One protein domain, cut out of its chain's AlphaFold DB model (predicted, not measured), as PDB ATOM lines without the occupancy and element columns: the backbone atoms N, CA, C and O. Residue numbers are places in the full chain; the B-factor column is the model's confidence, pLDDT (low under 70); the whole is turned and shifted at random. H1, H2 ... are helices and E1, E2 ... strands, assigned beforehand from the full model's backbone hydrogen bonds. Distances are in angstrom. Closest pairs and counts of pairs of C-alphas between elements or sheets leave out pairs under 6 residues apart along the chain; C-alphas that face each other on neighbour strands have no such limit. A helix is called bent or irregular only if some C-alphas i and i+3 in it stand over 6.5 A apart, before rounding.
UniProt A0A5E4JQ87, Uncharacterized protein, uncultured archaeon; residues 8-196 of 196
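This is residues 8 to 196 of the 196 residues of an uncharacterized protein of uncultured archaeon (UniProt A0A5E4JQ87). Two sheets, E3 E2 E1 E9 and E4 E5 E6 E8 E7, make a sandwich with their strands crossed at 39 degrees; H1 covers part of the outside of the first and H5 the outside of the second. H2, H3 and H4 lie beyond one end of the strands, H4 farthest out. The printed part has 189 residues, with five named helices and nine named strands in the order E1 E2 H1 E3 E4 E5 H2 H3 H4 H5 E6 E7 E8 E9. Both sheets, in the orders just named, are mixed, and the class is mixed, helices and strands. The whole is compact, with a radius of gyration of the C-alphas of 16.0 A and spans of 48 by 35 by 29 A.

E1, residues 8 to 12, is antiparallel to E9, residues 190 to 195 (N 10 to O 192, 2.8 A), and parallel to E2, residues 36 to 39 (N 37 to O 9, 2.9 A). E3, residues 73 to 75, is parallel to E2 (N 75 to O 38, 2.9 A). H1, residues 50 to 69, is on this sheet over E3, at a height over the sheet of 11.6 A; the closest C-alphas of the two are those of Ala 64 and Phe 74, 5.9 A apart. E2, H1 and E3 form a strand-helix-strand unit, two parallel neighbour strands with a helix between, and its crossover is right-handed. E4, residues 90 to 93, and E5, residues 96 to 99, form a hairpin (N 91 to O 98, 2.9 A). E5 is parallel to E6, residues 163 to 166 (N 165 to O 97, 2.8 A); H2, residues 102 to 106, H3, residues 108 to 115, H4, residues 124 to 137, and H5, residues 146 to 158, come between them in a second such unit. H2 and H3 touch only at the corner, and only just, with 3 pairs of C-alphas within 8 A, the closest those of Leu 103 and Ala 111, 5.7 A. H2 touches residues 148 to 152 of H5, closest at the C-alphas of Ser 105 and Lys 148, 5.7 A. H4 touches no helix; H1 is close but not clearly touching it, the C-alphas of His 50 and Glu 124 being 8.0 A apart. E6 is parallel to E8, residues 182 to 186 (N 185 to O 164, 2.8 A), which forms a hairpin with E7, residues 175 to 179 (N 184 to O 177, 2.8 A). H5 is on this sheet at a height of 8.8 A, slantwise to the strands at 56 degrees to E8 on the local plane. H1 and H5 each make two layers with their sheet, a helix on one face. In the sandwich the parts that face each other are 9.5 A centre to centre. Every O i to N i+4 pair is within hydrogen-bond range in H2, H3 and H5, against 14 of 16 in H1 and 8 of 10 in H4.

E1 begins at C-alpha 8 (5.740, 45.996, -1.750). H1 measures 29.7 A and is irregular, C-alphas 51 and 54 being 7.2 A apart. H4 measures 19.7 A, H5 18.1 A and E9 16.6 A, ending at C-alpha 195 (7.875, 40.432, -3.907).

The C-alphas of Ile 125 and Gly 181 are the farthest apart, 48.7 A. The printed part has no cut, and its long links are E1 to E2 and E3 to E4. The mean pLDDT of the printed part is 89.2; residues 20 to 22, 28, 86 to 87 and 134 to 143 are under 70.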
ATOM      1  N   TYR A   8       6.909  45.172  -2.050       97.69
ATOM      2  CA  TYR A   8       5.740  45.996  -1.750       97.69
ATOM      3  C   TYR A   8       5.237  45.740  -0.332       97.69
ATOM      4  O   TYR A   8       5.187  44.594   0.111       97.69
ATOM      5  N   THR A   9       4.790  46.802   0.339       97.69
ATOM      6  CA  THR A   9       4.082  46.721   1.624       97.69
ATOM      7  C   THR A   9       2.595  46.933   1.376       97.69
ATOM      8  O   THR A   9       2.176  48.032   1.004       97.69
ATOM      9  N   ILE A  10       1.809  45.880   1.577       97.62
ATOM     10  CA  ILE A  10       0.372  45.835   1.320       97.62
ATOM     11  C   ILE A  10      -0.393  45.960   2.639       97.62
ATOM     12  O   ILE A  10      -0.166  45.176   3.557       97.62
ATOM     13  N   TYR A  11      -1.312  46.917   2.707       96.69
ATOM     14  CA  TYR A  11      -2.290  47.115   3.772       96.69
ATOM     15  C   TYR A  11      -3.658  46.687   3.231       96.69
ATOM     16  O   TYR A  11      -4.126  47.252   2.240       96.69
ATOM     17  N   SER A  12      -4.286  45.677   3.828       95.44
ATOM     18  CA  SER A  12      -5.572  45.141   3.362       95.44
ATOM     19  C   SER A  12      -6.467  44.806   4.542       95.44
ATOM     20  O   SER A  12      -5.997  44.216   5.517       95.44
ATOM     21  N   ASP A  13      -7.755  45.132   4.435       93.88
ATOM     22  CA  ASP A  13      -8.783  44.654   5.365       93.88
ATOM     23  C   ASP A  13      -8.517  45.030   6.843       93.88
ATOM     24  O   ASP A  13      -8.847  44.285   7.767       93.88
ATOM     25  N   LEU A  14      -7.890  46.184   7.106       92.69
ATOM     26  CA  LEU A  14      -7.630  46.650   8.478       92.69
ATOM     27  C   LEU A  14      -8.911  47.012   9.247       92.69
ATOM     28  O   LEU A  14      -8.909  46.963  10.478       92.69
ATOM     29  N   HIS A  15      -9.984  47.378   8.539       93.25
ATOM     30  CA  HIS A  15     -11.275  47.791   9.095       93.25
ATOM     31  C   HIS A  15     -11.180  48.850  10.215       93.25
ATOM     32  O   HIS A  15     -11.862  48.764  11.242       93.25
ATOM     33  N   ILE A  16     -10.337  49.872  10.032       91.88
ATOM     34  CA  ILE A  16     -10.189  50.987  10.979       91.88
ATOM     35  C   ILE A  16     -11.531  51.709  11.127       91.88
ATOM     36  O   ILE A  16     -12.193  52.003  10.136       91.88
ATOM     37  N   GLY A  17     -11.936  51.993  12.365       88.94
ATOM     38  CA  GLY A  17     -13.253  52.563  12.671       88.94
ATOM     39  C   GLY A  17     -14.352  51.523  12.903       88.94
ATOM     40  O   GLY A  17     -15.381  51.848  13.498       88.94
ATOM     41  N   GLY A  18     -14.115  50.270  12.506       86.12
ATOM     42  CA  GLY A  18     -14.924  49.125  12.902       86.12
ATOM     43  C   GLY A  18     -14.670  48.724  14.358       86.12
ATOM     44  O   GLY A  18     -13.985  49.400  15.121       86.12
ATOM     45  N   GLN A  19     -15.225  47.587  14.771       76.06
ATOM     46  CA  GLN A  19     -15.162  47.152  16.174       76.06
ATOM     47  C   GLN A  19     -13.811  46.653  16.663       76.06
ATOM     48  O   GLN A  19     -13.557  46.646  17.866       76.06
ATOM     49  N   VAL A  20     -12.965  46.195  15.749       63.97
ATOM     50  CA  VAL A  20     -11.636  45.685  16.078       63.97
ATOM     51  C   VAL A  20     -10.653  46.736  15.603       63.97
ATOM     52  O   VAL A  20     -10.047  46.616  14.546       63.97
ATOM     53  N   GLU A  21     -10.578  47.829  16.357       61.84
ATOM     54  CA  GLU A  21      -9.732  48.965  16.021       61.84
ATOM     55  C   GLU A  21      -8.260  48.598  16.252       61.84
ATOM     56  O   GLU A  21      -7.702  48.778  17.332       61.84
ATOM     57  N   LYS A  22      -7.607  48.074  15.214       66.25
ATOM     58  CA  LYS A  22      -6.150  48.132  15.096       66.25
ATOM     59  C   LYS A  22      -5.844  49.277  14.149       66.25
ATOM     60  O   LYS A  22      -5.830  49.090  12.940       66.25
ATOM     61  N   ASN A  23      -5.651  50.472  14.698       77.00
ATOM     62  CA  ASN A  23      -5.208  51.625  13.923       77.00
ATOM     63  C   ASN A  23      -3.670  51.715  13.982       77.00
ATOM     64  O   ASN A  23      -3.140  52.317  14.920       77.00
ATOM     65  N   PRO A  24      -2.929  51.144  13.008       77.38
ATOM     66  CA  PRO A  24      -1.467  51.218  12.992       77.38
ATOM     67  C   PRO A  24      -0.944  52.647  12.761       77.38
ATOM     68  O   PRO A  24       0.256  52.881  12.865       77.38
ATOM     69  N   PHE A  25      -1.820  53.610  12.456       80.81
ATOM     70  CA  PHE A  25      -1.458  54.993  12.149       80.81
ATOM     71  C   PHE A  25      -1.576  55.937  13.349       80.81
ATOM     72  O   PHE A  25      -1.150  57.083  13.245       80.81
ATOM     73  N   LYS A  26      -2.081  55.468  14.502       73.12
ATOM     74  CA  LYS A  26      -2.338  56.303  15.693       73.12
ATOM     75  C   LYS A  26      -1.103  57.061  16.211       73.12
ATOM     76  O   LYS A  26      -1.253  58.104  16.832       73.12
ATOM     77  N   ASN A  27       0.104  56.580  15.895       71.75
ATOM     78  CA  ASN A  27       1.370  57.188  16.321       71.75
ATOM     79  C   ASN A  27       2.147  57.895  15.188       71.75
ATOM     80  O   ASN A  27       3.300  58.254  15.391       71.75
ATOM     81  N   ASN A  28       1.566  58.089  13.994       62.06
ATOM     82  CA  ASN A  28       2.160  58.857  12.880       62.06
ATOM     83  C   ASN A  28       3.553  58.415  12.365       62.06
ATOM     84  O   ASN A  28       4.200  59.156  11.629       62.06
ATOM     85  N   GLN A  29       4.017  57.200  12.667       72.69
ATOM     86  CA  GLN A  29       5.362  56.737  12.276       72.69
ATOM     87  C   GLN A  29       5.436  56.010  10.921       72.69
ATOM     88  O   GLN A  29       6.510  55.574  10.507       72.69
ATOM     89  N   VAL A  30       4.322  55.856  10.200       85.31
ATOM     90  CA  VAL A  30       4.330  55.100   8.941       85.31
ATOM     91  C   VAL A  30       4.817  55.982   7.790       85.31
ATOM     92  O   VAL A  30       4.128  56.901   7.353       85.31
ATOM     93  N   LYS A  31       6.004  55.670   7.260       90.75
ATOM     94  CA  LYS A  31       6.532  56.303   6.046       90.75
ATOM     95  C   LYS A  31       5.986  55.599   4.807       90.75
ATOM     96  O   LYS A  31       6.346  54.458   4.521       90.75
ATOM     97  N   PHE A  32       5.146  56.296   4.051       95.81
ATOM     98  CA  PHE A  32       4.660  55.798   2.768       95.81
ATOM     99  C   PHE A  32       5.702  55.985   1.668       95.81
ATOM    100  O   PHE A  32       6.474  56.943   1.662       95.81
ATOM    101  N   THR A  33       5.727  55.043   0.731       96.62
ATOM    102  CA  THR A  33       6.631  55.055  -0.422       96.62
ATOM    103  C   THR A  33       5.866  54.660  -1.681       96.62
ATOM    104  O   THR A  33       4.723  54.204  -1.609       96.62
ATOM    105  N   LYS A  34       6.527  54.723  -2.840       97.00
ATOM    106  CA  LYS A  34       5.956  54.225  -4.098       97.00
ATOM    107  C   LYS A  34       5.595  52.734  -4.081       97.00
ATOM    108  O   LYS A  34       4.829  52.291  -4.927       97.00
ATOM    109  N   ASN A  35       6.123  51.963  -3.131       97.12
ATOM    110  CA  ASN A  35       5.842  50.536  -2.977       97.12
ATOM    111  C   ASN A  35       4.787  50.250  -1.888       97.12
ATOM    112  O   ASN A  35       4.533  49.095  -1.553       97.12
ATOM    113  N   THR A  36       4.174  51.288  -1.314       97.75
ATOM    114  CA  THR A  36       3.035  51.159  -0.399       97.75
ATOM    115  C   THR A  36       1.750  50.941  -1.191       97.75
ATOM    116  O   THR A  36       1.459  51.700  -2.117       97.75
ATOM    117  N   VAL A  37       0.955  49.949  -0.795       97.94
ATOM    118  CA  VAL A  37      -0.345  49.639  -1.406       97.94
ATOM    119  C   VAL A  37      -1.403  49.514  -0.317       97.94
ATOM    120  O   VAL A  37      -1.249  48.703   0.587       97.94
ATOM    121  N   PHE A  38      -2.491  50.268  -0.425       97.44
ATOM    122  CA  PHE A  38      -3.722  50.058   0.335       97.44
ATOM    123  C   PHE A  38      -4.736  49.369  -0.576       97.44
ATOM    124  O   PHE A  38      -5.141  49.932  -1.591       97.44
ATOM    125  N   LEU A  39      -5.104  48.135  -0.236       96.69
ATOM    126  CA  LEU A  39      -5.862  47.209  -1.077       96.69
ATOM    127  C   LEU A  39      -7.312  47.023  -0.592       96.69
ATOM    128  O   LEU A  39      -7.826  45.909  -0.553       96.69
ATOM    129  N   GLY A  40      -7.977  48.124  -0.242       95.50
ATOM    130  CA  GLY A  40      -9.377  48.158   0.192       95.50
ATOM    131  C   GLY A  40      -9.655  47.612   1.592       95.50
ATOM    132  O   GLY A  40      -8.808  46.957   2.204       95.50
ATOM    133  N   ASP A  41     -10.847  47.941   2.101       95.19
ATOM    134  CA  ASP A  41     -11.363  47.584   3.428       95.19
ATOM    135  C   ASP A  41     -10.414  47.967   4.578       95.19
ATOM    136  O   ASP A  41     -10.419  47.389   5.667       95.19
ATOM    137  N   ASN A  42      -9.576  48.981   4.362       95.31
ATOM    138  CA  ASN A  42      -8.699  49.501   5.402       95.31
ATOM    139  C   ASN A  42      -9.468  50.409   6.367       95.31
ATOM    140  O   ASN A  42      -9.074  50.530   7.527       95.31
ATOM    141  N   PHE A  43     -10.575  51.000   5.913       94.75
ATOM    142  CA  PHE A  43     -11.430  51.900   6.676       94.75
ATOM    143  C   PHE A  43     -12.878  51.409   6.611       94.75
ATOM    144  O   PHE A  43     -13.456  51.251   5.540       94.75
ATOM    145  N   ASP A  44     -13.483  51.158   7.769       93.69
ATOM    146  CA  ASP A  44     -14.792  50.515   7.852       93.69
ATOM    147  C   ASP A  44     -15.921  51.536   8.015       93.69
ATOM    148  O   ASP A  44     -16.437  51.745   9.112       93.69
ATOM    149  N   LEU A  45     -16.317  52.184   6.918       93.25
ATOM    150  CA  LEU A  45     -17.453  53.116   6.924       93.25
ATOM    151  C   LEU A  45     -18.798  52.388   7.024       93.25
ATOM    152  O   LEU A  45     -19.782  52.980   7.472       93.25
ATOM    153  N   GLU A  46     -18.858  51.119   6.614       91.56
ATOM    154  CA  GLU A  46     -20.057  50.286   6.709       91.56
ATOM    155  C   GLU A  46     -20.403  49.926   8.158       91.56
ATOM    156  O   GLU A  46     -21.577  49.997   8.544       91.56
ATOM    157  N   ASN A  47     -19.402  49.543   8.956       90.38
ATOM    158  CA  ASN A  47     -19.587  49.095  10.335       90.38
ATOM    159  C   ASN A  47     -19.096  50.083  11.390       90.38
ATOM    160  O   ASN A  47     -19.198  49.775  12.578       90.38
ATOM    161  N   ALA A  48     -18.594  51.258  11.016       91.00
ATOM    162  CA  ALA A  48     -18.329  52.311  11.988       91.00
ATOM    163  C   ALA A  48     -19.605  52.706  12.740       91.00
ATOM    164  O   ALA A  48     -20.715  52.694  12.196       91.00
ATOM    165  N   LEU A  49     -19.446  53.102  14.004       91.25
ATOM    166  CA  LEU A  49     -20.508  53.795  14.733       91.25
ATOM    167  C   LEU A  49     -20.925  55.040  13.951       91.25
ATOM    168  O   LEU A  49     -20.052  55.773  13.492       91.25
ATOM    169  N   HIS A  50     -22.230  55.319  13.862       90.88
ATOM    170  CA  HIS A  50     -22.766  56.475  13.124       90.88
ATOM    171  C   HIS A  50     -21.986  57.772  13.405       90.88
ATOM    172  O   HIS A  50     -21.526  58.441  12.484       90.88
ATOM    173  N   LYS A  51     -21.740  58.062  14.691       91.38
ATOM    174  CA  LYS A  51     -21.009  59.252  15.153       91.38
ATOM    175  C   LYS A  51     -19.526  59.305  14.756       91.38
ATOM    176  O   LYS A  51     -18.939  60.376  14.792       91.38
ATOM    177  N   LYS A  52     -18.923  58.171  14.382       91.25
ATOM    178  CA  LYS A  52     -17.510  58.054  13.984       91.25
ATOM    179  C   LYS A  52     -17.302  57.993  12.470       91.25
ATOM    180  O   LYS A  52     -16.167  58.102  12.024       91.25
ATOM    181  N   VAL A  53     -18.355  57.841  11.662       92.25
ATOM    182  CA  VAL A  53     -18.219  57.688  10.198       92.25
ATOM    183  C   VAL A  53     -17.429  58.849   9.581       92.25
ATOM    184  O   VAL A  53     -16.526  58.613   8.783       92.25
ATOM    185  N   ALA A  54     -17.728  60.089   9.981       93.25
ATOM    186  CA  ALA A  54     -17.034  61.272   9.469       93.25
ATOM    187  C   ALA A  54     -15.544  61.292   9.851       93.25
ATOM    188  O   ALA A  54     -14.698  61.594   9.015       93.25
ATOM    189  N   GLU A  55     -15.215  60.928  11.092       93.06
ATOM    190  CA  GLU A  55     -13.832  60.819  11.573       93.06
ATOM    191  C   GLU A  55     -13.043  59.777  10.763       93.06
ATOM    192  O   GLU A  55     -11.942  60.054  10.287       93.06
ATOM    193  N   VAL A  56     -13.635  58.600  10.546       92.94
ATOM    194  CA  VAL A  56     -13.007  57.495   9.809       92.94
ATOM    195  C   VAL A  56     -12.806  57.856   8.336       92.94
ATOM    196  O   VAL A  56     -11.739  57.586   7.785       92.94
ATOM    197  N   ASP A  57     -13.784  58.503   7.694       93.94
ATOM    198  CA  ASP A  57     -13.647  58.943   6.301       93.94
ATOM    199  C   ASP A  57     -12.617  60.075   6.150       93.94
ATOM    200  O   ASP A  57     -11.866  60.102   5.174       93.94
ATOM    201  N   ASN A  58     -12.514  60.981   7.127       94.25
ATOM    202  CA  ASN A  58     -11.469  62.006   7.135       94.25
ATOM    203  C   ASN A  58     -10.073  61.377   7.226       94.25
ATOM    204  O   ASN A  58      -9.199  61.716   6.425       94.25
ATOM    205  N   LEU A  59      -9.882  60.407   8.126       93.50
ATOM    206  CA  LEU A  59      -8.625  59.666   8.225       93.50
ATOM    207  C   LEU A  59      -8.316  58.915   6.920       93.50
ATOM    208  O   LEU A  59      -7.192  58.979   6.425       93.50
ATOM    209  N   ARG A  60      -9.309  58.248   6.321       94.75
ATOM    210  CA  ARG A  60      -9.167  57.577   5.019       94.75
ATOM    211  C   ARG A  60      -8.649  58.537   3.951       94.75
ATOM    212  O   ARG A  60      -7.667  58.224   3.284       94.75
ATOM    213  N   LYS A  61      -9.277  59.708   3.805       94.88
ATOM    214  CA  LYS A  61      -8.877  60.743   2.834       94.88
ATOM    215  C   LYS A  61      -7.459  61.250   3.086       94.88
ATOM    216  O   LYS A  61      -6.693  61.420   2.138       94.88
ATOM    217  N   GLU A  62      -7.095  61.465   4.348       94.94
ATOM    218  CA  GLU A  62      -5.747  61.884   4.734       94.94
ATOM    219  C   GLU A  62      -4.702  60.834   4.333       94.94
ATOM    220  O   GLU A  62      -3.712  61.155   3.670       94.94
ATOM    221  N   ILE A  63      -4.933  59.567   4.692       95.00
ATOM    222  CA  ILE A  63      -4.028  58.463   4.363       95.00
ATOM    223  C   ILE A  63      -3.948  58.261   2.848       95.00
ATOM    224  O   ILE A  63      -2.842  58.162   2.316       95.00
ATOM    225  N   ALA A  64      -5.080  58.283   2.140       95.44
ATOM    226  CA  ALA A  64      -5.119  58.198   0.684       95.44
ATOM    227  C   ALA A  64      -4.258  59.289   0.038       95.44
ATOM    228  O   ALA A  64      -3.387  58.986  -0.777       95.44
ATOM    229  N   SER A  65      -4.424  60.545   0.464       95.44
ATOM    230  CA  SER A  65      -3.630  61.674  -0.026       95.44
ATOM    231  C   SER A  65      -2.127  61.468   0.202       95.44
ATOM    232  O   SER A  65      -1.330  61.607  -0.731       95.44
ATOM    233  N   LYS A  66      -1.717  61.058   1.411       95.94
ATOM    234  CA  LYS A  66      -0.299  60.811   1.731       95.94
ATOM    235  C   LYS A  66       0.297  59.656   0.916       95.94
ATOM    236  O   LYS A  66       1.424  59.775   0.436       95.94
ATOM    237  N   VAL A  67      -0.441  58.557   0.740       96.31
ATOM    238  CA  VAL A  67      -0.004  57.391  -0.049       96.31
ATOM    239  C   VAL A  67       0.154  57.765  -1.520       96.31
ATOM    240  O   VAL A  67       1.193  57.476  -2.116       96.31
ATOM    241  N   LEU A  68      -0.836  58.451  -2.095       95.88
ATOM    242  CA  LEU A  68      -0.808  58.886  -3.491       95.88
ATOM    243  C   LEU A  68       0.314  59.903  -3.743       95.88
ATOM    244  O   LEU A  68       1.059  59.752  -4.710       95.88
ATOM    245  N   LYS A  69       0.528  60.869  -2.835       97.06
ATOM    246  CA  LYS A  69       1.649  61.825  -2.910       97.06
ATOM    247  C   LYS A  69       3.017  61.133  -2.880       97.06
ATOM    248  O   LYS A  69       3.957  61.613  -3.505       97.06
ATOM    249  N   ALA A  70       3.134  59.998  -2.191       97.06
ATOM    250  CA  ALA A  70       4.349  59.182  -2.170       97.06
ATOM    251  C   ALA A  70       4.519  58.276  -3.412       97.06
ATOM    252  O   ALA A  70       5.489  57.517  -3.486       97.06
ATOM    253  N   GLY A  71       3.588  58.318  -4.375       96.81
ATOM    254  CA  GLY A  71       3.560  57.442  -5.553       96.81
ATOM    255  C   GLY A  71       3.056  56.022  -5.265       96.81
ATOM    256  O   GLY A  71       3.262  55.109  -6.072       96.81
ATOM    257  N   GLY A  72       2.451  55.798  -4.096       97.38
ATOM    258  CA  GLY A  72       1.865  54.520  -3.705       97.38
ATOM    259  C   GLY A  72       0.594  54.183  -4.488       97.38
ATOM    260  O   GLY A  72       0.277  54.801  -5.505       97.38
ATOM    261  N   ILE A  73      -0.122  53.166  -4.024       97.38
ATOM    262  CA  ILE A  73      -1.422  52.744  -4.553       97.38
ATOM    263  C   ILE A  73      -2.433  52.817  -3.415       97.38
ATOM    264  O   ILE A  73      -2.166  52.313  -2.325       97.38
ATOM    265  N   PHE A  74      -3.593  53.412  -3.669       96.69
ATOM    266  CA  PHE A  74      -4.708  53.427  -2.732       96.69
ATOM    267  C   PHE A  74      -5.981  53.033  -3.472       96.69
ATOM    268  O   PHE A  74      -6.350  53.685  -4.446       96.69
ATOM    269  N   ILE A  75      -6.606  51.944  -3.040       96.25
ATOM    270  CA  ILE A  75      -7.829  51.394  -3.622       96.25
ATOM    271  C   ILE A  75      -8.836  51.250  -2.488       96.25
ATOM    272  O   ILE A  75      -8.513  50.669  -1.452       96.25
ATOM    273  N   ASP A  76     -10.047  51.758  -2.688       95.25
ATOM    274  CA  ASP A  76     -11.152  51.564  -1.753       95.25
ATOM    275  C   ASP A  76     -11.750  50.151  -1.913       95.25
ATOM    276  O   ASP A  76     -11.827  49.589  -3.018       95.25
ATOM    277  N   GLY A  77     -12.182  49.563  -0.803       94.62
ATOM    278  CA  GLY A  77     -12.866  48.278  -0.738       94.62
ATOM    279  C   GLY A  77     -14.384  48.430  -0.717       94.62
ATOM    280  O   GLY A  77     -14.945  49.453  -1.124       94.62
ATOM    281  N   ASN A  78     -15.072  47.370  -0.304       94.62
ATOM    282  CA  ASN A  78     -16.525  47.398  -0.183       94.62
ATOM    283  C   ASN A  78     -17.006  48.024   1.132       94.62
ATOM    284  O   ASN A  78     -18.143  48.492   1.162       94.62
ATOM    285  N   HIS A  79     -16.176  48.070   2.176       94.25
ATOM    286  CA  HIS A  79     -16.514  48.687   3.463       94.25
ATOM    287  C   HIS A  79     -16.380  50.213   3.462       94.25
ATOM    288  O   HIS A  79     -17.012  50.879   4.283       94.25
ATOM    289  N   GLU A  80     -15.630  50.790   2.521       92.50
ATOM    290  CA  GLU A  80     -15.582  52.238   2.314       92.50
ATOM    291  C   GLU A  80     -16.849  52.781   1.618       92.50
ATOM    292  O   GLU A  80     -17.068  53.986   1.612       92.50
ATOM    293  N   LEU A  81     -17.722  51.920   1.072       88.81
ATOM    294  CA  LEU A  81     -19.031  52.297   0.502       88.81
ATOM    295  C   LEU A  81     -18.972  53.463  -0.508       88.81
ATOM    296  O   LEU A  81     -19.859  54.320  -0.561       88.81
ATOM    297  N   LEU A  82     -17.914  53.489  -1.319       86.00
ATOM    298  CA  LEU A  82     -17.745  54.454  -2.398       86.00
ATOM    299  C   LEU A  82     -18.114  53.820  -3.739       86.00
ATOM    300  O   LEU A  82     -17.579  52.754  -4.061       86.00
ATOM    301  N   PRO A  83     -18.992  54.454  -4.545       84.75
ATOM    302  CA  PRO A  83     -19.372  53.937  -5.851       84.75
ATOM    303  C   PRO A  83     -18.152  53.578  -6.699       84.75
ATOM    304  O   PRO A  83     -17.207  54.355  -6.801       84.75
ATOM    305  N   ILE A  84     -18.204  52.413  -7.349       80.44
ATOM    306  CA  ILE A  84     -17.182  51.979  -8.306       80.44
ATOM    307  C   ILE A  84     -17.153  52.980  -9.458       80.44
ATOM    308  O   ILE A  84     -17.984  52.911 -10.368       80.44
ATOM    309  N   LYS A  85     -16.169  53.876  -9.443       78.31
ATOM    310  CA  LYS A  85     -15.654  54.492 -10.662       78.31
ATOM    311  C   LYS A  85     -14.590  53.560 -11.215       78.31
ATOM    312  O   LYS A  85     -13.769  53.023 -10.464       78.31
ATOM    313  N   LYS A  86     -14.661  53.272 -12.512       63.62
ATOM    314  CA  LYS A  86     -13.887  52.190 -13.134       63.62
ATOM    315  C   LYS A  86     -12.381  52.426 -12.974       63.62
ATOM    316  O   LYS A  86     -11.640  51.470 -12.808       63.62
ATOM    317  N   GLU A  87     -11.974  53.687 -12.943       65.31
ATOM    318  CA  GLU A  87     -10.601  54.173 -12.833       65.31
ATOM    319  C   GLU A  87     -10.049  54.109 -11.397       65.31
ATOM    320  O   GLU A  87      -8.838  54.103 -11.209       65.31
ATOM    321  N   GLU A  88     -10.918  54.040 -10.382       74.06
ATOM    322  CA  GLU A  88     -10.545  54.086  -8.956       74.06
ATOM    323  C   GLU A  88     -10.590  52.694  -8.288       74.06
ATOM    324  O   GLU A  88     -10.126  52.507  -7.166       74.06
ATOM    325  N   SER A  89     -11.155  51.692  -8.968       83.44
ATOM    326  CA  SER A  89     -11.456  50.377  -8.368       83.44
ATOM    327  C   SER A  89     -10.344  49.337  -8.532       83.44
ATOM    328  O   SER A  89     -10.419  48.245  -7.965       83.44
ATOM    329  N   PHE A  90      -9.332  49.655  -9.333       94.06
ATOM    330  CA  PHE A  90      -8.128  48.859  -9.519       94.06
ATOM    331  C   PHE A  90      -6.996  49.748 -10.040       94.06
ATOM    332  O   PHE A  90      -7.238  50.801 -10.625       94.06
ATOM    333  N   VAL A  91      -5.755  49.298  -9.878       95.94
ATOM    334  CA  VAL A  91      -4.571  49.956 -10.441       95.94
ATOM    335  C   VAL A  91      -3.726  48.919 -11.164       95.94
ATOM    336  O   VAL A  91      -3.444  47.855 -10.619       95.94
ATOM    337  N   VAL A  92      -3.300  49.239 -12.386       96.38
ATOM    338  CA  VAL A  92      -2.304  48.451 -13.119       96.38
ATOM    339  C   VAL A  92      -0.949  49.139 -12.996       96.38
ATOM    340  O   VAL A  92      -0.819  50.321 -13.310       96.38
ATOM    341  N   ARG A  93       0.070  48.407 -12.545       95.56
ATOM    342  CA  ARG A  93       1.455  48.888 -12.465       95.56
ATOM    343  C   ARG A  93       2.398  47.753 -12.821       95.56
ATOM    344  O   ARG A  93       2.284  46.683 -12.240       95.56
ATOM    345  N   ASP A  94       3.310  47.988 -13.761       94.31
ATOM    346  CA  ASP A  94       4.298  46.993 -14.200       94.31
ATOM    347  C   ASP A  94       3.652  45.636 -14.576       94.31
ATOM    348  O   ASP A  94       4.120  44.584 -14.160       94.31
ATOM    349  N   HIS A  95       2.529  45.655 -15.313       96.50
ATOM    350  CA  HIS A  95       1.735  44.458 -15.662       96.50
ATOM    351  C   HIS A  95       1.211  43.639 -14.461       96.50
ATOM    352  O   HIS A  95       0.863  42.459 -14.600       96.50
ATOM    353  N   VAL A  96       1.098  44.274 -13.290       97.88
ATOM    354  CA  VAL A  96       0.426  43.749 -12.099       97.88
ATOM    355  C   VAL A  96      -0.874  44.509 -11.858       97.88
ATOM    356  O   VAL A  96      -0.876  45.737 -11.765       97.88
ATOM    357  N   LEU A  97      -1.973  43.770 -11.722       97.88
ATOM    358  CA  LEU A  97      -3.293  44.299 -11.399       97.88
ATOM    359  C   LEU A  97      -3.532  44.243  -9.883       97.88
ATOM    360  O   LEU A  97      -3.628  43.162  -9.306       97.88
ATOM    361  N   PHE A  98      -3.674  45.399  -9.247       98.12
ATOM    362  CA  PHE A  98      -4.059  45.535  -7.843       98.12
ATOM    363  C   PHE A  98      -5.544  45.876  -7.752       98.12
ATOM    364  O   PHE A  98      -5.995  46.819  -8.399       98.12
ATOM    365  N   LEU A  99      -6.302  45.137  -6.945       97.06
ATOM    366  CA  LEU A  99      -7.694  45.444  -6.610       97.06
ATOM    367  C   LEU A  99      -8.072  44.822  -5.267       97.06
ATOM    368  O   LEU A  99      -7.454  43.852  -4.844       97.06
ATOM    369  N   HIS A 100      -9.123  45.325  -4.627       96.38
ATOM    370  CA  HIS A 100      -9.550  44.803  -3.331       96.38
ATOM    371  C   HIS A 100      -9.971  43.321  -3.380       96.38
ATOM    372  O   HIS A 100      -9.397  42.503  -2.682       96.38
ATOM    373  N   GLY A 101     -10.911  42.930  -4.245       95.00
ATOM    374  CA  GLY A 101     -11.262  41.510  -4.445       95.00
ATOM    375  C   GLY A 101     -12.755  41.199  -4.380       95.00
ATOM    376  O   GLY A 101     -13.181  40.148  -4.859       95.00
ATOM    377  N   ASP A 102     -13.579  42.136  -3.924       94.94
ATOM    378  CA  ASP A 102     -15.042  42.079  -4.007       94.94
ATOM    379  C   ASP A 102     -15.538  41.922  -5.460       94.94
ATOM    380  O   ASP A 102     -16.453  41.141  -5.734       94.94
ATOM    381  N   LEU A 103     -14.866  42.554  -6.430       93.38
ATOM    382  CA  LEU A 103     -15.120  42.350  -7.865       93.38
ATOM    383  C   LEU A 103     -14.885  40.895  -8.308       93.38
ATOM    384  O   LEU A 103     -15.672  40.346  -9.084       93.38
ATOM    385  N   VAL A 104     -13.832  40.250  -7.799       95.06
ATOM    386  CA  VAL A 104     -13.520  38.836  -8.073       95.06
ATOM    387  C   VAL A 104     -14.531  37.928  -7.371       95.06
ATOM    388  O   VAL A 104     -15.062  36.981  -7.961       95.06
ATOM    389  N   SER A 105     -14.831  38.229  -6.109       94.25
ATOM    390  CA  SER A 105     -15.701  37.432  -5.249       94.25
ATOM    391  C   SER A 105     -17.148  37.440  -5.743       94.25
ATOM    392  O   SER A 105     -17.765  36.388  -5.953       94.25
ATOM    393  N   TRP A 106     -17.683  38.628  -6.007       92.75
ATOM    394  CA  TRP A 106     -19.107  38.849  -6.241       92.75
ATOM    395  C   TRP A 106     -19.454  39.117  -7.706       92.75
ATOM    396  O   TRP A 106     -20.601  38.907  -8.109       92.75
ATOM    397  N   GLY A 107     -18.478  39.541  -8.509       91.56
ATOM    398  CA  GLY A 107     -18.699  40.069  -9.851       91.56
ATOM    399  C   GLY A 107     -19.129  41.540  -9.837       91.56
ATOM    400  O   GLY A 107     -19.695  42.044  -8.864       91.56
ATOM    401  N   PHE A 108     -18.905  42.213 -10.967       90.69
ATOM    402  CA  PHE A 108     -19.057  43.665 -11.104       90.69
ATOM    403  C   PHE A 108     -20.419  44.200 -10.642       90.69
ATOM    404  O   PHE A 108     -20.480  45.061  -9.770       90.69
ATOM    405  N   LYS A 109     -21.528  43.641 -11.147       91.75
ATOM    406  CA  LYS A 109     -22.886  44.128 -10.829       91.75
ATOM    407  C   LYS A 109     -23.219  44.074  -9.334       91.75
ATOM    408  O   LYS A 109     -23.969  44.908  -8.834       91.75
ATOM    409  N   ARG A 110     -22.738  43.059  -8.609       93.69
ATOM    410  CA  ARG A 110     -23.019  42.926  -7.170       93.69
ATOM    411  C   ARG A 110     -22.120  43.849  -6.353       93.69
ATOM    412  O   ARG A 110     -22.642  44.534  -5.481       93.69
ATOM    413  N   ALA A 111     -20.830  43.906  -6.673       92.44
ATOM    414  CA  ALA A 111     -19.887  44.827  -6.047       92.44
ATOM    415  C   ALA A 111     -20.313  46.294  -6.217       92.44
ATOM    416  O   ALA A 111     -20.400  47.024  -5.235       92.44
ATOM    417  N   GLN A 112     -20.710  46.690  -7.430       92.00
ATOM    418  CA  GLN A 112     -21.190  48.043  -7.713       92.00
ATOM    419  C   GLN A 112     -22.418  48.407  -6.871       92.00
ATOM    420  O   GLN A 112     -22.437  49.458  -6.237       92.00
ATOM    421  N   ARG A 113     -23.426  47.526  -6.815       92.19
ATOM    422  CA  ARG A 113     -24.622  47.749  -5.984       92.19
ATOM    423  C   ARG A 113     -24.294  47.838  -4.498       92.19
ATOM    424  O   ARG A 113     -24.922  48.623  -3.799       92.19
ATOM    425  N   TRP A 114     -23.350  47.030  -4.012       92.00
ATOM    426  CA  TRP A 114     -22.946  47.063  -2.607       92.00
ATOM    427  C   TRP A 114     -22.284  48.391  -2.252       92.00
ATOM    428  O   TRP A 114     -22.716  49.071  -1.327       92.00
ATOM    429  N   ARG A 115     -21.287  48.778  -3.045       92.06
ATOM    430  CA  ARG A 115     -20.510  50.004  -2.873       92.06
ATOM    431  C   ARG A 115     -21.315  51.286  -3.098       92.06
ATOM    432  O   ARG A 115     -20.948  52.325  -2.577       92.06
ATOM    433  N   ALA A 116     -22.418  51.229  -3.843       90.56
ATOM    434  CA  ALA A 116     -23.308  52.373  -4.048       90.56
ATOM    435  C   ALA A 116     -24.290  52.624  -2.885       90.56
ATOM    436  O   ALA A 116     -25.070  53.579  -2.936       90.56
ATOM    437  N   LYS A 117     -24.308  51.775  -1.848       88.19
ATOM    438  CA  LYS A 117     -25.150  52.009  -0.668       88.19
ATOM    439  C   LYS A 117     -24.705  53.289   0.041       88.19
ATOM    440  O   LYS A 117     -23.525  53.488   0.295       88.19
ATOM    441  N   LYS A 118     -25.665  54.124   0.446       81.44
ATOM    442  CA  LYS A 118     -25.377  55.258   1.334       81.44
ATOM    443  C   LYS A 118     -24.983  54.731   2.713       81.44
ATOM    444  O   LYS A 118     -25.750  53.974   3.313       81.44
ATOM    445  N   THR A 119     -23.830  55.148   3.231       73.25
ATOM    446  CA  THR A 119     -23.466  54.837   4.616       73.25
ATOM    447  C   THR A 119     -24.260  55.700   5.597       73.25
ATOM    448  O   THR A 119     -24.398  56.910   5.418       73.25
ATOM    449  N   LYS A 120     -24.784  55.068   6.647       74.38
ATOM    450  CA  LYS A 120     -25.227  55.733   7.881       74.38
ATOM    451  C   LYS A 120     -24.444  55.194   9.086       74.38
ATOM    452  O   LYS A 120     -24.864  55.420  10.213       74.38
ATOM    453  N   GLY A 121     -23.363  54.437   8.885       81.31
ATOM    454  CA  GLY A 121     -22.766  53.623   9.947       81.31
ATOM    455  C   GLY A 121     -23.790  52.702  10.628       81.31
ATOM    456  O   GLY A 121     -24.871  52.427  10.095       81.31
ATOM    457  N   LYS A 122     -23.458  52.226  11.828       84.19
ATOM    458  CA  LYS A 122     -24.345  51.425  12.681       84.19
ATOM    459  C   LYS A 122     -24.749  52.208  13.931       84.19
ATOM    460  O   LYS A 122     -23.954  52.976  14.476       84.19
ATOM    461  N   GLY A 123     -25.978  51.988  14.399       83.56
ATOM    462  CA  GLY A 123     -26.407  52.430  15.730       83.56
ATOM    463  C   GLY A 123     -25.690  51.642  16.831       83.56
ATOM    464  O   GLY A 123     -25.242  50.524  16.587       83.56
ATOM    465  N   GLU A 124     -25.591  52.204  18.036       83.25
ATOM    466  CA  GLU A 124     -24.767  51.653  19.130       83.25
ATOM    467  C   GLU A 124     -25.158  50.225  19.530       83.25
ATOM    468  O   GLU A 124     -24.284  49.381  19.715       83.25
ATOM    469  N   ILE A 125     -26.461  49.925  19.569       82.62
ATOM    470  CA  ILE A 125     -26.982  48.590  19.901       82.62
ATOM    471  C   ILE A 125     -26.546  47.560  18.852       82.62
ATOM    472  O   ILE A 125     -25.953  46.535  19.183       82.62
ATOM    473  N   TYR A 126     -26.797  47.845  17.570       81.88
ATOM    474  CA  TYR A 126     -26.415  46.943  16.479       81.88
ATOM    475  C   TYR A 126     -24.897  46.812  16.367       81.88
ATOM    476  O   TYR A 126     -24.386  45.731  16.090       81.88
ATOM    477  N   TRP A 127     -24.174  47.906  16.612       80.19
ATOM    478  CA  TRP A 127     -22.726  47.880  16.692       80.19
ATOM    479  C   TRP A 127     -22.299  46.906  17.785       80.19
ATOM    480  O   TRP A 127     -21.644  45.931  17.457       80.19
ATOM    481  N   GLY A 128     -22.764  47.038  19.030       76.81
ATOM    482  CA  GLY A 128     -22.483  46.078  20.107       76.81
ATOM    483  C   GLY A 128     -22.737  44.612  19.718       76.81
ATOM    484  O   GLY A 128     -21.868  43.766  19.937       76.81
ATOM    485  N   LEU A 129     -23.857  44.326  19.045       80.94
ATOM    486  CA  LEU A 129     -24.194  42.980  18.555       80.94
ATOM    487  C   LEU A 129     -23.213  42.440  17.509       80.94
ATOM    488  O   LEU A 129     -22.917  41.245  17.518       80.94
ATOM    489  N   LEU A 130     -22.658  43.294  16.640       77.25
ATOM    490  CA  LEU A 130     -21.635  42.869  15.682       77.25
ATOM    491  C   LEU A 130     -20.417  42.249  16.375       77.25
ATOM    492  O   LEU A 130     -19.784  41.388  15.772       77.25
ATOM    493  N   LYS A 131     -20.117  42.604  17.635       70.94
ATOM    494  CA  LYS A 131     -18.934  42.085  18.341       70.94
ATOM    495  C   LYS A 131     -19.120  40.600  18.609       70.94
ATOM    496  O   LYS A 131     -18.254  39.791  18.293       70.94
ATOM    497  N   ILE A 132     -20.313  40.276  19.098       71.75
ATOM    498  CA  ILE A 132     -20.762  38.926  19.426       71.75
ATOM    499  C   ILE A 132     -20.892  38.095  18.145       71.75
ATOM    500  O   ILE A 132     -20.344  36.999  18.052       71.75
ATOM    501  N   ILE A 133     -21.557  38.640  17.117       72.56
ATOM    502  CA  ILE A 133     -21.716  37.968  15.818       72.56
ATOM    503  C   ILE A 133     -20.342  37.680  15.210       72.56
ATOM    504  O   ILE A 133     -20.099  36.585  14.713       72.56
ATOM    505  N   ARG A 134     -19.411  38.633  15.262       67.62
ATOM    506  CA  ARG A 134     -18.081  38.470  14.680       67.62
ATOM    507  C   ARG A 134     -17.252  37.438  15.444       67.62
ATOM    508  O   ARG A 134     -16.573  36.649  14.795       67.62
ATOM    509  N   GLU A 135     -17.301  37.396  16.775       63.97
ATOM    510  CA  GLU A 135     -16.674  36.318  17.565       63.97
ATOM    511  C   GLU A 135     -17.190  34.932  17.135       63.97
ATOM    512  O   GLU A 135     -16.393  34.011  16.969       63.97
ATOM    513  N   PHE A 136     -18.480  34.821  16.802       58.12
ATOM    514  CA  PHE A 136     -19.076  33.608  16.230       58.12
ATOM    515  C   PHE A 136     -18.659  33.328  14.770       58.12
ATOM    516  O   PHE A 136     -18.437  32.179  14.388       58.12
ATOM    517  N   TYR A 137     -18.532  34.365  13.934       56.38
ATOM    518  CA  TYR A 137     -18.291  34.243  12.488       56.38
ATOM    519  C   TYR A 137     -16.816  34.220  12.062       56.38
ATOM    520  O   TYR A 137     -16.544  33.868  10.913       56.38
ATOM    521  N   HIS A 138     -15.847  34.484  12.951       51.38
ATOM    522  CA  HIS A 138     -14.408  34.307  12.657       51.38
ATOM    523  C   HIS A 138     -14.039  32.864  12.224       51.38
ATOM    524  O   HIS A 138     -12.908  32.612  11.799       51.38
ATOM    525  N   GLY A 139     -14.979  31.911  12.283       44.44
ATOM    526  CA  GLY A 139     -14.843  30.565  11.726       44.44
ATOM    527  C   GLY A 139     -15.132  30.422  10.221       44.44
ATOM    528  O   GLY A 139     -14.676  29.448   9.620       44.44
ATOM    529  N   HIS A 140     -15.852  31.349   9.576       46.81
ATOM    530  CA  HIS A 140     -16.218  31.234   8.155       46.81
ATOM    531  C   HIS A 140     -15.149  31.842   7.239       46.81
ATOM    532  O   HIS A 140     -15.213  32.992   6.819       46.81
ATOM    533  N   LYS A 141     -14.146  31.019   6.927       58.72
ATOM    534  CA  LYS A 141     -13.085  31.325   5.963       58.72
ATOM    535  C   LYS A 141     -13.636  31.238   4.545       58.72
ATOM    536  O   LYS A 141     -13.992  30.148   4.087       58.72
ATOM    537  N   ASP A 142     -13.677  32.355   3.831       61.28
ATOM    538  CA  ASP A 142     -14.087  32.340   2.432       61.28
ATOM    539  C   ASP A 142     -12.898  31.944   1.544       61.28
ATOM    540  O   ASP A 142     -12.161  32.775   1.019       61.28
ATOM    541  N   ASN A 143     -12.682  30.635   1.384       69.50
ATOM    542  CA  ASN A 143     -11.650  30.129   0.481       69.50
ATOM    543  C   ASN A 143     -11.927  30.597  -0.959       69.50
ATOM    544  O   ASN A 143     -13.055  30.514  -1.463       69.50
ATOM    545  N   ILE A 144     -10.886  31.041  -1.666       78.44
ATOM    546  CA  ILE A 144     -10.991  31.363  -3.089       78.44
ATOM    547  C   ILE A 144     -11.250  30.067  -3.888       78.44
ATOM    548  O   ILE A 144     -10.382  29.219  -4.056       78.44
ATOM    549  N   ARG A 145     -12.496  29.868  -4.334       87.00
ATOM    550  CA  ARG A 145     -12.926  28.688  -5.113       87.00
ATOM    551  C   ARG A 145     -12.662  28.873  -6.610       87.00
ATOM    552  O   ARG A 145     -12.556  30.007  -7.073       87.00
ATOM    553  N   ASN A 146     -12.697  27.783  -7.384       88.81
ATOM    554  CA  ASN A 146     -12.443  27.769  -8.838       88.81
ATOM    555  C   ASN A 146     -13.132  28.907  -9.608       88.81
ATOM    556  O   ASN A 146     -12.457  29.671 -10.282       88.81
ATOM    557  N   LYS A 147     -14.436  29.136  -9.404       91.75
ATOM    558  CA  LYS A 147     -15.166  30.229 -10.081       91.75
ATOM    559  C   LYS A 147     -14.592  31.628  -9.804       91.75
ATOM    560  O   LYS A 147     -14.659  32.507 -10.659       91.75
ATOM    561  N   LYS A 148     -14.069  31.865  -8.597       94.75
ATOM    562  CA  LYS A 148     -13.421  33.132  -8.215       94.75
ATOM    563  C   LYS A 148     -12.031  33.225  -8.855       94.75
ATOM    564  O   LYS A 148     -11.689  34.272  -9.395       94.75
ATOM    565  N   ILE A 149     -11.285  32.119  -8.874       96.25
ATOM    566  CA  ILE A 149      -9.996  32.007  -9.576       96.25
ATOM    567  C   ILE A 149     -10.176  32.317 -11.070       96.25
ATOM    568  O   ILE A 149      -9.451  33.148 -11.603       96.25
ATOM    569  N   ASP A 150     -11.187  31.746 -11.729       96.81
ATOM    570  CA  ASP A 150     -11.461  31.971 -13.158       96.81
ATOM    571  C   ASP A 150     -11.739  33.441 -13.473       96.81
ATOM    572  O   ASP A 150     -11.244  33.983 -14.460       96.81
ATOM    573  N   ARG A 151     -12.491  34.131 -12.604       96.06
ATOM    574  CA  ARG A 151     -12.711  35.578 -12.739       96.06
ATOM    575  C   ARG A 151     -11.431  36.378 -12.540       96.06
ATOM    576  O   ARG A 151     -11.239  37.355 -13.255       96.06
ATOM    577  N   ALA A 152     -10.575  35.987 -11.596       97.06
ATOM    578  CA  ALA A 152      -9.285  36.639 -11.387       97.06
ATOM    579  C   ALA A 152      -8.382  36.485 -12.621       97.06
ATOM    580  O   ALA A 152      -7.829  37.475 -13.094       97.06
ATOM    581  N   VAL A 153      -8.303  35.276 -13.194       98.00
ATOM    582  CA  VAL A 153      -7.585  35.015 -14.454       98.00
ATOM    583  C   VAL A 153      -8.160  35.862 -15.585       98.00
ATOM    584  O   VAL A 153      -7.404  36.522 -16.297       98.00
ATOM    585  N   LYS A 154      -9.490  35.878 -15.743       97.19
ATOM    586  CA  LYS A 154     -10.150  36.674 -16.781       97.19
ATOM    587  C   LYS A 154      -9.812  38.159 -16.644       97.19
ATOM    588  O   LYS A 154      -9.399  38.763 -17.623       97.19
ATOM    589  N   LEU A 155      -9.936  38.728 -15.442       96.12
ATOM    590  CA  LEU A 155      -9.606  40.133 -15.192       96.12
ATOM    591  C   LEU A 155      -8.138  40.425 -15.509       96.12
ATOM    592  O   LEU A 155      -7.855  41.368 -16.238       96.12
ATOM    593  N   ALA A 156      -7.203  39.603 -15.030       97.62
ATOM    594  CA  ALA A 156      -5.787  39.792 -15.333       97.62
ATOM    595  C   ALA A 156      -5.523  39.810 -16.850       97.62
ATOM    596  O   ALA A 156      -4.827  40.698 -17.340       97.62
ATOM    597  N   LYS A 157      -6.140  38.892 -17.605       97.69
ATOM    598  CA  LYS A 157      -6.033  38.836 -19.071       97.69
ATOM    599  C   LYS A 157      -6.682  40.039 -19.760       97.69
ATOM    600  O   LYS A 157      -6.049  40.621 -20.638       97.69
ATOM    601  N   ASP A 158      -7.881  40.445 -19.338       96.00
ATOM    602  CA  ASP A 158      -8.583  41.628 -19.864       96.00
ATOM    603  C   ASP A 158      -7.706  42.896 -19.733       96.00
ATOM    604  O   ASP A 158      -7.702  43.748 -20.621       96.00
ATOM    605  N   PHE A 159      -6.911  42.992 -18.659       96.25
ATOM    606  CA  PHE A 159      -5.970  44.091 -18.397       96.25
ATOM    607  C   PHE A 159      -4.524  43.821 -18.849       96.25
ATOM    608  O   PHE A 159      -3.629  44.592 -18.504       96.25
ATOM    609  N   LYS A 160      -4.266  42.750 -19.617       97.44
ATOM    610  CA  LYS A 160      -2.923  42.373 -20.110       97.44
ATOM    611  C   LYS A 160      -1.861  42.298 -18.996       97.44
ATOM    612  O   LYS A 160      -0.718  42.730 -19.167       97.44
ATOM    613  N   CYS A 161      -2.256  41.773 -17.840       97.88
ATOM    614  CA  CYS A 161      -1.426  41.616 -16.651       97.88
ATOM    615  C   CYS A 161      -1.006  40.153 -16.463       97.88
ATOM    616  O   CYS A 161      -1.800  39.236 -16.675       97.88
ATOM    617  N   HIS A 162       0.227  39.932 -16.002       97.62
ATOM    618  CA  HIS A 162       0.721  38.594 -15.654       97.62
ATOM    619  C   HIS A 162       0.426  38.220 -14.192       97.62
ATOM    620  O   HIS A 162       0.377  37.039 -13.847       97.62
ATOM    621  N   THR A 163       0.224  39.218 -13.325       98.38
ATOM    622  CA  THR A 163      -0.079  39.025 -11.903       98.38
ATOM    623  C   THR A 163      -1.314  39.824 -11.508       98.38
ATOM    624  O   THR A 163      -1.522  40.937 -11.987       98.38
ATOM    625  N   ILE A 164      -2.104  39.279 -10.589       98.44
ATOM    626  CA  ILE A 164      -3.203  39.968  -9.914       98.44
ATOM    627  C   ILE A 164      -3.048  39.813  -8.397       98.44
ATOM    628  O   ILE A 164      -2.784  38.712  -7.910       98.44
ATOM    629  N   VAL A 165      -3.181  40.912  -7.655       98.44
ATOM    630  CA  VAL A 165      -3.071  40.963  -6.190       98.44
ATOM    631  C   VAL A 165      -4.413  41.394  -5.614       98.44
ATOM    632  O   VAL A 165      -4.930  42.445  -5.996       98.44
ATOM    633  N   VAL A 166      -4.972  40.575  -4.720       97.44
ATOM    634  CA  VAL A 166      -6.309  40.766  -4.135       97.44
ATOM    635  C   VAL A 166      -6.327  40.525  -2.627       97.44
ATOM    636  O   VAL A 166      -5.662  39.616  -2.141       97.44
ATOM    637  N   GLY A 167      -7.095  41.329  -1.899       95.12
ATOM    638  CA  GLY A 167      -7.501  41.126  -0.504       95.12
ATOM    639  C   GLY A 167      -8.876  40.454  -0.418       95.12
ATOM    640  O   GLY A 167      -9.139  39.505  -1.164       95.12
ATOM    641  N   HIS A 168      -9.753  40.936   0.474       95.00
ATOM    642  CA  HIS A 168     -11.179  40.569   0.615       95.00
ATOM    643  C   HIS A 168     -11.485  39.143   1.112       95.00
ATOM    644  O   HIS A 168     -12.453  38.918   1.831       95.00
ATOM    645  N   PHE A 169     -10.685  38.142   0.739       91.88
ATOM    646  CA  PHE A 169     -10.929  36.733   1.089       91.88
ATOM    647  C   PHE A 169     -10.418  36.347   2.485       91.88
ATOM    648  O   PHE A 169     -10.722  35.258   2.970       91.88
ATOM    649  N   HIS A 170      -9.618  37.221   3.105       90.00
ATOM    650  CA  HIS A 170      -9.045  37.072   4.450       90.00
ATOM    651  C   HIS A 170      -8.409  35.684   4.688       90.00
ATOM    652  O   HIS A 170      -8.718  35.024   5.689       90.00
ATOM    653  N   PRO A 171      -7.528  35.180   3.794       90.50
ATOM    654  CA  PRO A 171      -6.830  33.932   4.068       90.50
ATOM    655  C   PRO A 171      -5.955  34.092   5.320       90.50
ATOM    656  O   PRO A 171      -5.495  35.186   5.636       90.50
ATOM    657  N   ARG A 172      -5.680  32.992   6.032       86.88
ATOM    658  CA  ARG A 172      -4.782  33.036   7.204       86.88
ATOM    659  C   ARG A 172      -3.350  33.415   6.828       86.88
ATOM    660  O   ARG A 172      -2.683  34.101   7.586       86.88
ATOM    661  N   ASN A 173      -2.900  32.942   5.669       91.94
ATOM    662  CA  ASN A 173      -1.556  33.144   5.146       91.94
ATOM    663  C   ASN A 173      -1.643  33.679   3.716       91.94
ATOM    664  O   ASN A 173      -2.641  33.459   3.021       91.94
ATOM    665  N   LEU A 174      -0.564  34.316   3.258       95.50
ATOM    666  CA  LEU A 174      -0.403  34.687   1.856       95.50
ATOM    667  C   LEU A 174      -0.618  33.460   0.965       95.50
ATOM    668  O   LEU A 174       0.064  32.447   1.109       95.50
ATOM    669  N   THR A 175      -1.569  33.556   0.043       95.38
ATOM    670  CA  THR A 175      -1.901  32.461  -0.871       95.38
ATOM    671  C   THR A 175      -1.486  32.844  -2.282       95.38
ATOM    672  O   THR A 175      -1.874  33.897  -2.782       95.38
ATOM    673  N   VAL A 176      -0.704  31.988  -2.939       97.00
ATOM    674  CA  VAL A 176      -0.257  32.200  -4.320       97.00
ATOM    675  C   VAL A 176      -0.760  31.052  -5.181       97.00
ATOM    676  O   VAL A 176      -0.441  29.895  -4.932       97.00
ATOM    677  N   ILE A 177      -1.535  31.381  -6.209       97.00
ATOM    678  CA  ILE A 177      -2.118  30.425  -7.152       97.00
ATOM    679  C   ILE A 177      -1.596  30.769  -8.544       97.00
ATOM    680  O   ILE A 177      -1.551  31.938  -8.921       97.00
ATOM    681  N   LYS A 178      -1.201  29.764  -9.326       97.75
ATOM    682  CA  LYS A 178      -0.858  29.935 -10.742       97.75
ATOM    683  C   LYS A 178      -1.907  29.228 -11.585       97.75
ATOM    684  O   LYS A 178      -2.133  28.037 -11.388       97.75
ATOM    685  N   LYS A 179      -2.546  29.951 -12.504       97.69
ATOM    686  CA  LYS A 179      -3.534  29.384 -13.427       97.69
ATOM    687  C   LYS A 179      -3.500  30.113 -14.765       97.69
ATOM    688  O   LYS A 179      -3.488  31.337 -14.795       97.69
ATOM    689  N   ASP A 180      -3.471  29.353 -15.857       97.50
ATOM    690  CA  ASP A 180      -3.509  29.839 -17.244       97.50
ATOM    691  C   ASP A 180      -2.514  30.979 -17.540       97.50
ATOM    692  O   ASP A 180      -2.864  31.972 -18.182       97.50
ATOM    693  N   GLY A 181      -1.288  30.850 -17.019       97.06
ATOM    694  CA  GLY A 181      -0.216  31.843 -17.165       97.06
ATOM    695  C   GLY A 181      -0.315  33.060 -16.234       97.06
ATOM    696  O   GLY A 181       0.574  33.903 -16.259       97.06
ATOM    697  N   VAL A 182      -1.347  33.148 -15.388       98.25
ATOM    698  CA  VAL A 182      -1.556  34.248 -14.434       98.25
ATOM    699  C   VAL A 182      -1.149  33.824 -13.021       98.25
ATOM    700  O   VAL A 182      -1.540  32.757 -12.538       98.25
ATOM    701  N   ARG A 183      -0.397  34.685 -12.324       98.19
ATOM    702  CA  ARG A 183      -0.113  34.576 -10.882       98.19
ATOM    703  C   ARG A 183      -1.173  35.347 -10.093       98.19
ATOM    704  O   ARG A 183      -1.285  36.560 -10.222       98.19
ATOM    705  N   ILE A 184      -1.923  34.664  -9.242       98.25
ATOM    706  CA  ILE A 184      -2.925  35.251  -8.348       98.25
ATOM    707  C   ILE A 184      -2.348  35.250  -6.938       98.25
ATOM    708  O   ILE A 184      -1.993  34.193  -6.416       98.25
ATOM    709  N   ILE A 185      -2.245  36.424  -6.329       97.94
ATOM    710  CA  ILE A 185      -1.763  36.604  -4.962       97.94
ATOM    711  C   ILE A 185      -2.933  37.085  -4.116       97.94
ATOM    712  O   ILE A 185      -3.436  38.186  -4.325       97.94
ATOM    713  N   VAL A 186      -3.363  36.260  -3.166       97.06
ATOM    714  CA  VAL A 186      -4.396  36.617  -2.194       97.06
ATOM    715  C   VAL A 186      -3.715  36.978  -0.881       97.06
ATOM    716  O   VAL A 186      -3.104  36.113  -0.242       97.06
ATOM    717  N   VAL A 187      -3.778  38.253  -0.506       96.44
ATOM    718  CA  VAL A 187      -3.147  38.767   0.714       96.44
ATOM    719  C   VAL A 187      -4.045  38.521   1.932       96.44
ATOM    720  O   VAL A 187      -5.270  38.592   1.810       96.44
ATOM    721  N   PRO A 188      -3.465  38.185   3.098       93.56
ATOM    722  CA  PRO A 188      -4.215  38.086   4.342       93.56
ATOM    723  C   PRO A 188      -4.641  39.477   4.835       93.56
ATOM    724  O   PRO A 188      -4.134  40.501   4.373       93.56
ATOM    725  N   ASN A 189      -5.546  39.498   5.814       91.38
ATOM    726  CA  ASN A 189      -5.864  40.709   6.570       91.38
ATOM    727  C   ASN A 189      -4.598  41.240   7.265       91.38
ATOM    728  O   ASN A 189      -3.848  40.469   7.871       91.38
ATOM    729  N   GLY A 190      -4.388  42.553   7.210       91.94
ATOM    730  CA  GLY A 190      -3.334  43.234   7.944       91.94
ATOM    731  C   GLY A 190      -2.287  43.853   7.031       91.94
ATOM    732  O   GLY A 190      -2.590  44.394   5.967       91.94
ATOM    733  N   ILE A 191      -1.035  43.795   7.484       94.75
ATOM    734  CA  ILE A 191       0.125  44.318   6.765       94.75
ATOM    735  C   ILE A 191       0.937  43.133   6.253       94.75
ATOM    736  O   ILE A 191       1.407  42.317   7.043       94.75
ATOM    737  N   THR A 192       1.120  43.048   4.939       95.94
ATOM    738  CA  THR A 192       1.855  41.959   4.286       95.94
ATOM    739  C   THR A 192       2.923  42.519   3.362       95.94
ATOM    740  O   THR A 192       2.659  43.434   2.588       95.94
ATOM    741  N   LYS A 193       4.126  41.945   3.399       97.19
ATOM    742  CA  LYS A 193       5.171  42.233   2.415       97.19
ATOM    743  C   LYS A 193       5.140  41.199   1.296       97.19
ATOM    744  O   LYS A 193       5.033  40.007   1.579       97.19
ATOM    745  N   ILE A 194       5.231  41.641   0.046       96.81
ATOM    746  CA  ILE A 194       5.286  40.750  -1.121       96.81
ATOM    747  C   ILE A 194       6.383  41.175  -2.094       96.81
ATOM    748  O   ILE A 194       6.641  42.364  -2.266       96.81
ATOM    749  N   GLU A 195       6.978  40.199  -2.775       96.19
ATOM    750  CA  GLU A 195       7.875  40.432  -3.907       96.19
ATOM    751  C   GLU A 195       7.134  40.242  -5.236       96.19
ATOM    752  O   GLU A 195       6.521  39.186  -5.494       96.19
ATOM    753  N   LEU A 196       7.237  41.262  -6.085       93.62
ATOM    754  CA  LEU A 196       6.688  41.297  -7.436       93.62
ATOM    755  C   LEU A 196       7.789  41.518  -8.472       93.62
ATOM    756  O   LEU A 196       8.727  42.307  -8.199       93.62
TER     757      LEU A 196